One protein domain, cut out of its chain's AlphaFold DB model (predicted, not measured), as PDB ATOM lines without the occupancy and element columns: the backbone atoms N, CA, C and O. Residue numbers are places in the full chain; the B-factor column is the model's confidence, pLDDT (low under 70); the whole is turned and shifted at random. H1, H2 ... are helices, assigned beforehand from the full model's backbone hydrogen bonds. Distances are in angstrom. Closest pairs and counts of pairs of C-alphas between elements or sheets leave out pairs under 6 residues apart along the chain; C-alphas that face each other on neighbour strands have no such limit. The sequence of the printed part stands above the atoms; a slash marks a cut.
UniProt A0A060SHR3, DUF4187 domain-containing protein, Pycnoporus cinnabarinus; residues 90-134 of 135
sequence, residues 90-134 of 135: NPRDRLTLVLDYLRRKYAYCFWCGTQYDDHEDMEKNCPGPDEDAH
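This is residues 90 to 134 of the 135 residues of the protein "DUF4187 domain-containing protein" of Pycnoporus cinnabarinus (UniProt A0A060SHR3). One long helix, H1, makes the longest axis, and residues 90 to 95 stick out at its free end. Near its other end lie a looped stretch, residues 107 to 118, with a short antiparallel pairing, and the small crosswise helix H2; the printed part ends in the short H3. The 45 residues printed, with helices H1, H2, H3 in chain order and no named strand, are all helix in class and compact, radius of gyration of the C-alphas 10.1 A, spans 31 by 21 by 14 A.

H1, residues 91 to 106, runs 21.7 A from C-alpha 91 at (2.895, 19.475, 9.421). H2 is residues 119 to 125, 10.0 A. H3, residues 131 to 134, 5.6 A, ends at C-alpha 134 (18.483, 6.020, 9.645).

H1 and H2 are close but not clearly touching; their closest C-alphas, of Arg 104 and His 119, are 6.9 A apart. Their lines are about perpendicular, at 76 degrees. H3 is apart from both. Residues 108 to 109 pair antiparallel with 114 to 115. In H1 and H2 every O i to N i+4 pair is within hydrogen-bond range; H3 is too short for one.

The farthest C-alphas, of Asn 90 and Asp 117, are 31.3 A apart. The printed part has no cut; the link H1 to H2 is long, H2 to H3 tight. No printed residue is under 70 in pLDDT.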
ATOM      1  N   ASN A  90      -0.398  20.554  12.912       97.81
ATOM      2  CA  ASN A  90       0.811  21.076  12.292       97.81
ATOM      3  C   ASN A  90       1.428  20.022  11.329       97.81
ATOM      4  O   ASN A  90       1.128  18.829  11.425       97.81
ATOM      5  N   PRO A  91       2.276  20.418  10.357       97.12
ATOM      6  CA  PRO A  91       2.895  19.475   9.421       97.12
ATOM      7  C   PRO A  91       3.650  18.313  10.080       97.12
ATOM      8  O   PRO A  91       3.590  17.200   9.565       97.12
ATOM      9  N   ARG A  92       4.326  18.564  11.206       95.50
ATOM     10  CA  ARG A  92       5.119  17.560  11.917       95.50
ATOM     11  C   ARG A  92       4.221  16.502  12.556       95.50
ATOM     12  O   ARG A  92       4.442  15.323  12.332       95.50
ATOM     13  N   ASP A  93       3.161  16.919  13.241       97.00
ATOM     14  CA  ASP A  93       2.198  16.011  13.874       97.00
ATOM     15  C   ASP A  93       1.470  15.160  12.829       97.00
ATOM     16  O   ASP A  93       1.295  13.955  13.011       97.00
ATOM     17  N   ARG A  94       1.083  15.770  11.698       97.88
ATOM     18  CA  ARG A  94       0.471  15.044  10.574       97.88
ATOM     19  C   ARG A  94       1.399  13.959  10.049       97.88
ATOM     20  O   ARG A  94       0.949  12.839   9.823       97.88
ATOM     21  N   LEU A  95       2.682  14.280   9.878       96.31
ATOM     22  CA  LEU A  95       3.683  13.307   9.461       96.31
ATOM     23  C   LEU A  95       3.806  12.180  10.491       96.31
ATOM     24  O   LEU A  95       3.693  11.020  10.112       96.31
ATOM     25  N   THR A  96       3.958  12.500  11.777       96.06
ATOM     26  CA  THR A  96       4.071  11.494  12.843       96.06
ATOM     27  C   THR A  96       2.884  10.532  12.852       96.06
ATOM     28  O   THR A  96       3.091   9.322  12.880       96.06
ATOM     29  N   LEU A  97       1.650  11.037  12.750       97.00
ATOM     30  CA  LEU A  97       0.448  10.195  12.699       97.00
ATOM     31  C   LEU A  97       0.417   9.285  11.465       97.00
ATOM     32  O   LEU A  97       0.060   8.112  11.570       97.00
ATOM     33  N   VAL A  98       0.796   9.807  10.296       97.00
ATOM     34  CA  VAL A  98       0.841   9.023   9.053       97.00
ATOM     35  C   VAL A  98       1.909   7.936   9.134       97.00
ATOM     36  O   VAL A  98       1.638   6.792   8.779       97.00
ATOM     37  N   LEU A  99       3.103   8.267   9.625       96.81
ATOM     38  CA  LEU A  99       4.197   7.310   9.788       96.81
ATOM     39  C   LEU A  99       3.829   6.200  10.771       96.81
ATOM     40  O   LEU A  99       4.012   5.023  10.471       96.81
ATOM     41  N   ASP A 100       3.254   6.563  11.913       97.06
ATOM     42  CA  ASP A 100       2.793   5.604  12.911       97.06
ATOM     43  C   ASP A 100       1.699   4.677  12.347       97.06
ATOM     44  O   ASP A 100       1.761   3.457  12.509       97.06
ATOM     45  N   TYR A 101       0.741   5.220  11.589       97.38
ATOM     46  CA  TYR A 101      -0.275   4.417  10.908       97.38
ATOM     47  C   TYR A 101       0.327   3.450   9.876       97.38
ATOM     48  O   TYR A 101      -0.067   2.282   9.825       97.38
ATOM     49  N   LEU A 102       1.300   3.904   9.077       97.50
ATOM     50  CA  LEU A 102       2.001   3.059   8.107       97.50
ATOM     51  C   LEU A 102       2.742   1.902   8.788       97.50
ATOM     52  O   LEU A 102       2.639   0.758   8.339       97.50
ATOM     53  N   ARG A 103       3.423   2.175   9.904       96.44
ATOM     54  CA  ARG A 103       4.145   1.149  10.664       96.44
ATOM     55  C   ARG A 103       3.190   0.137  11.288       96.44
ATOM     56  O   ARG A 103       3.363  -1.061  11.091       96.44
ATOM     57  N   ARG A 104       2.142   0.601  11.975       96.00
ATOM     58  CA  ARG A 104       1.195  -0.279  12.680       96.00
ATOM     59  C   ARG A 104       0.330  -1.111  11.742       96.00
ATOM     60  O   ARG A 104       0.086  -2.281  12.020       96.00
ATOM     61  N   LYS A 105      -0.177  -0.517  10.658       97.31
ATOM     62  CA  LYS A 105      -1.151  -1.188   9.786       97.31
ATOM     63  C   LYS A 105      -0.510  -1.972   8.652       97.31
ATOM     64  O   LYS A 105      -1.039  -3.008   8.265       97.31
ATOM     65  N   TYR A 106       0.581  -1.458   8.096       97.19
ATOM     66  CA  TYR A 106       1.183  -2.021   6.890       97.19
ATOM     67  C   TYR A 106       2.547  -2.637   7.133       97.19
ATOM     68  O   TYR A 106       3.160  -3.073   6.168       97.19
ATOM     69  N   ALA A 107       3.029  -2.656   8.374       97.56
ATOM     70  CA  ALA A 107       4.397  -3.034   8.672       97.56
ATOM     71  C   ALA A 107       5.404  -2.290   7.761       97.56
ATOM     72  O   ALA A 107       6.357  -2.874   7.265       97.56
ATOM     73  N   TYR A 108       5.178  -0.999   7.486       98.12
ATOM     74  CA  TYR A 108       5.984  -0.225   6.537       98.12
ATOM     75  C   TYR A 108       6.772   0.887   7.231       98.12
ATOM     76  O   TYR A 108       6.189   1.716   7.931       98.12
ATOM     77  N   CYS A 109       8.088   0.943   6.993       97.75
ATOM     78  CA  CYS A 109       8.923   2.066   7.421       97.75
ATOM     79  C   CYS A 109       9.224   2.986   6.233       97.75
ATOM     80  O   CYS A 109       9.875   2.581   5.269       97.75
ATOM     81  N   PHE A 110       8.799   4.248   6.341       97.06
ATOM     82  CA  PHE A 110       9.069   5.284   5.341       97.06
ATOM     83  C   PHE A 110      10.570   5.536   5.145       97.06
ATOM     84  O   PHE A 110      11.025   5.627   4.010       97.06
ATOM     85  N   TRP A 111      11.338   5.587   6.237       97.06
ATOM     86  CA  TRP A 111      12.770   5.898   6.209       97.06
ATOM     87  C   TRP A 111      13.615   4.763   5.625       97.06
ATOM     88  O   TRP A 111      14.520   5.012   4.838       97.06
ATOM     89  N   CYS A 112      13.278   3.504   5.927       96.19
ATOM     90  CA  CYS A 112      13.923   2.353   5.287       96.19
ATOM     91  C   CYS A 112      13.491   2.164   3.825       96.19
ATOM     92  O   CYS A 112      14.169   1.469   3.071       96.19
ATOM     93  N   GLY A 113      12.326   2.695   3.440       95.81
ATOM     94  CA  GLY A 113      11.729   2.467   2.126       95.81
ATOM     95  C   GLY A 113      11.263   1.024   1.893       95.81
ATOM     96  O   GLY A 113      11.093   0.629   0.741       95.81
ATOM     97  N   THR A 114      11.047   0.238   2.954       96.38
ATOM     98  CA  THR A 114      10.670  -1.182   2.862       96.38
ATOM     99  C   THR A 114       9.430  -1.512   3.683       96.38
ATOM    100  O   THR A 114       9.172  -0.924   4.739       96.38
ATOM    101  N   GLN A 115       8.666  -2.479   3.179       97.88
ATOM    102  CA  GLN A 115       7.620  -3.173   3.918       97.88
ATOM    103  C   GLN A 115       8.217  -4.441   4.531       97.88
ATOM    104  O   GLN A 115       8.990  -5.132   3.870       97.88
ATOM    105  N   TYR A 116       7.878  -4.706   5.784       97.62
ATOM    106  CA  TYR A 116       8.253  -5.901   6.531       97.62
ATOM    107  C   TYR A 116       7.106  -6.912   6.510       97.62
ATOM    108  O   TYR A 116       5.970  -6.560   6.177       97.62
ATOM    109  N   ASP A 117       7.399  -8.156   6.877       97.00
ATOM    110  CA  ASP A 117       6.387  -9.216   6.890       97.00
ATOM    111  C   ASP A 117       5.317  -8.958   7.963       97.00
ATOM    112  O   ASP A 117       4.119  -9.123   7.722       97.00
ATOM    113  N   ASP A 118       5.747  -8.502   9.142       96.94
ATOM    114  CA  ASP A 118       4.880  -8.130  10.254       96.94
ATOM    115  C   ASP A 118       5.545  -7.100  11.191       96.94
ATOM    116  O   ASP A 118       6.632  -6.571  10.934       96.94
ATOM    117  N   HIS A 119       4.850  -6.766  12.282       94.12
ATOM    118  CA  HIS A 119       5.338  -5.802  13.264       94.12
ATOM    119  C   HIS A 119       6.563  -6.308  14.043       94.12
ATOM    120  O   HIS A 119       7.441  -5.514  14.366       94.12
ATOM    121  N   GLU A 120       6.654  -7.610  14.331       96.19
ATOM    122  CA  GLU A 120       7.817  -8.163  15.032       96.19
ATOM    123  C   GLU A 120       9.063  -8.145  14.147       96.19
ATOM    124  O   GLU A 120      10.165  -7.877  14.627       96.19
ATOM    125  N   ASP A 121       8.901  -8.460  12.863       96.69
ATOM    126  CA  ASP A 121       9.971  -8.408  11.876       96.69
ATOM    127  C   ASP A 121      10.508  -6.979  11.735       96.69
ATOM    128  O   ASP A 121      11.720  -6.747  11.764       96.69
ATOM    129  N   MET A 122       9.607  -5.994  11.715       96.12
ATOM    130  CA  MET A 122       9.994  -4.587  11.738       96.12
ATOM    131  C   MET A 122      10.760  -4.208  13.006       96.12
ATOM    132  O   MET A 122      11.779  -3.534  12.904       96.12
ATOM    133  N   GLU A 123      10.306  -4.601  14.196       94.88
ATOM    134  CA  GLU A 123      10.997  -4.269  15.452       94.88
ATOM    135  C   GLU A 123      12.430  -4.818  15.505       94.88
ATOM    136  O   GLU A 123      13.302  -4.211  16.126       94.88
ATOM    137  N   LYS A 124      12.683  -5.954  14.847       96.38
ATOM    138  CA  LYS A 124      14.004  -6.600  14.810       96.38
ATOM    139  C   LYS A 124      14.918  -6.008  13.736       96.38
ATOM    140  O   LYS A 124      16.129  -5.962  13.943       96.38
ATOM    141  N   ASN A 125      14.355  -5.577  12.605       96.06
ATOM    142  CA  ASN A 125      15.121  -5.206  11.411       96.06
ATOM    143  C   ASN A 125      15.113  -3.705  11.083       96.06
ATOM    144  O   ASN A 125      15.897  -3.260  10.244       96.06
ATOM    145  N   CYS A 126      14.230  -2.912  11.688       96.88
ATOM    146  CA  CYS A 126      14.163  -1.468  11.488       96.88
ATOM    147  C   CYS A 126      15.018  -0.741  12.549       96.88
ATOM    148  O   CYS A 126      14.789  -0.960  13.738       96.88
ATOM    149  N   PRO A 127      15.957   0.150  12.163       95.75
ATOM    150  CA  PRO A 127      16.806   0.900  13.100       95.75
ATOM    151  C   PRO A 127      16.042   1.746  14.126       95.75
ATOM    152  O   PRO A 127      16.528   1.982  15.232       95.75
ATOM    153  N   GLY A 128      14.839   2.203  13.770       93.12
ATOM    154  CA  GLY A 128      13.968   2.968  14.653       93.12
ATOM    155  C   GLY A 128      12.717   3.488  13.943       93.12
ATOM    156  O   GLY A 128      12.482   3.185  12.773       93.12
ATOM    157  N   PRO A 129      11.855   4.240  14.638       93.38
ATOM    158  CA  PRO A 129      10.695   4.885  14.027       93.38
ATOM    159  C   PRO A 129      11.005   6.255  13.401       93.38
ATOM    160  O   PRO A 129      10.298   6.666  12.479       93.38
ATOM    161  N   ASP A 130      12.059   6.926  13.870       93.88
ATOM    162  CA  ASP A 130      12.407   8.302  13.509       93.88
ATOM    163  C   ASP A 130      13.507   8.384  12.439       93.88
ATOM    164  O   ASP A 130      14.280   7.442  12.248       93.88
ATOM    165  N   GLU A 131      13.585   9.530  11.759       94.06
ATOM    166  CA  GLU A 131      14.596   9.835  10.732       94.06
ATOM    167  C   GLU A 131      16.021   9.667  11.270       94.06
ATOM    168  O   GLU A 131      16.820   8.971  10.656       94.06
ATOM    169  N   ASP A 132      16.286  10.188  12.474       94.12
ATOM    170  CA  ASP A 132      17.606  10.183  13.123       94.12
ATOM    171  C   ASP A 132      18.199   8.772  13.319       94.12
ATOM    172  O   ASP A 132      19.405   8.617  13.489       94.12
ATOM    173  N   ALA A 133      17.366   7.726  13.325       93.44
ATOM    174  CA  ALA A 133      17.830   6.344  13.446       93.44
ATOM    175  C   ALA A 133      18.369   5.762  12.122       93.44
ATOM    176  O   ALA A 133      18.896   4.650  12.119       93.44
ATOM    177  N   HIS A 134      18.204   6.481  11.009       92.19
ATOM    178  CA  HIS A 134      18.483   6.020   9.645       92.19
ATOM    179  C   HIS A 134      19.519   6.879   8.902       92.19
ATOM    180  O   HIS A 134      19.668   6.711   7.691       92.19
TER     181      HIS A 134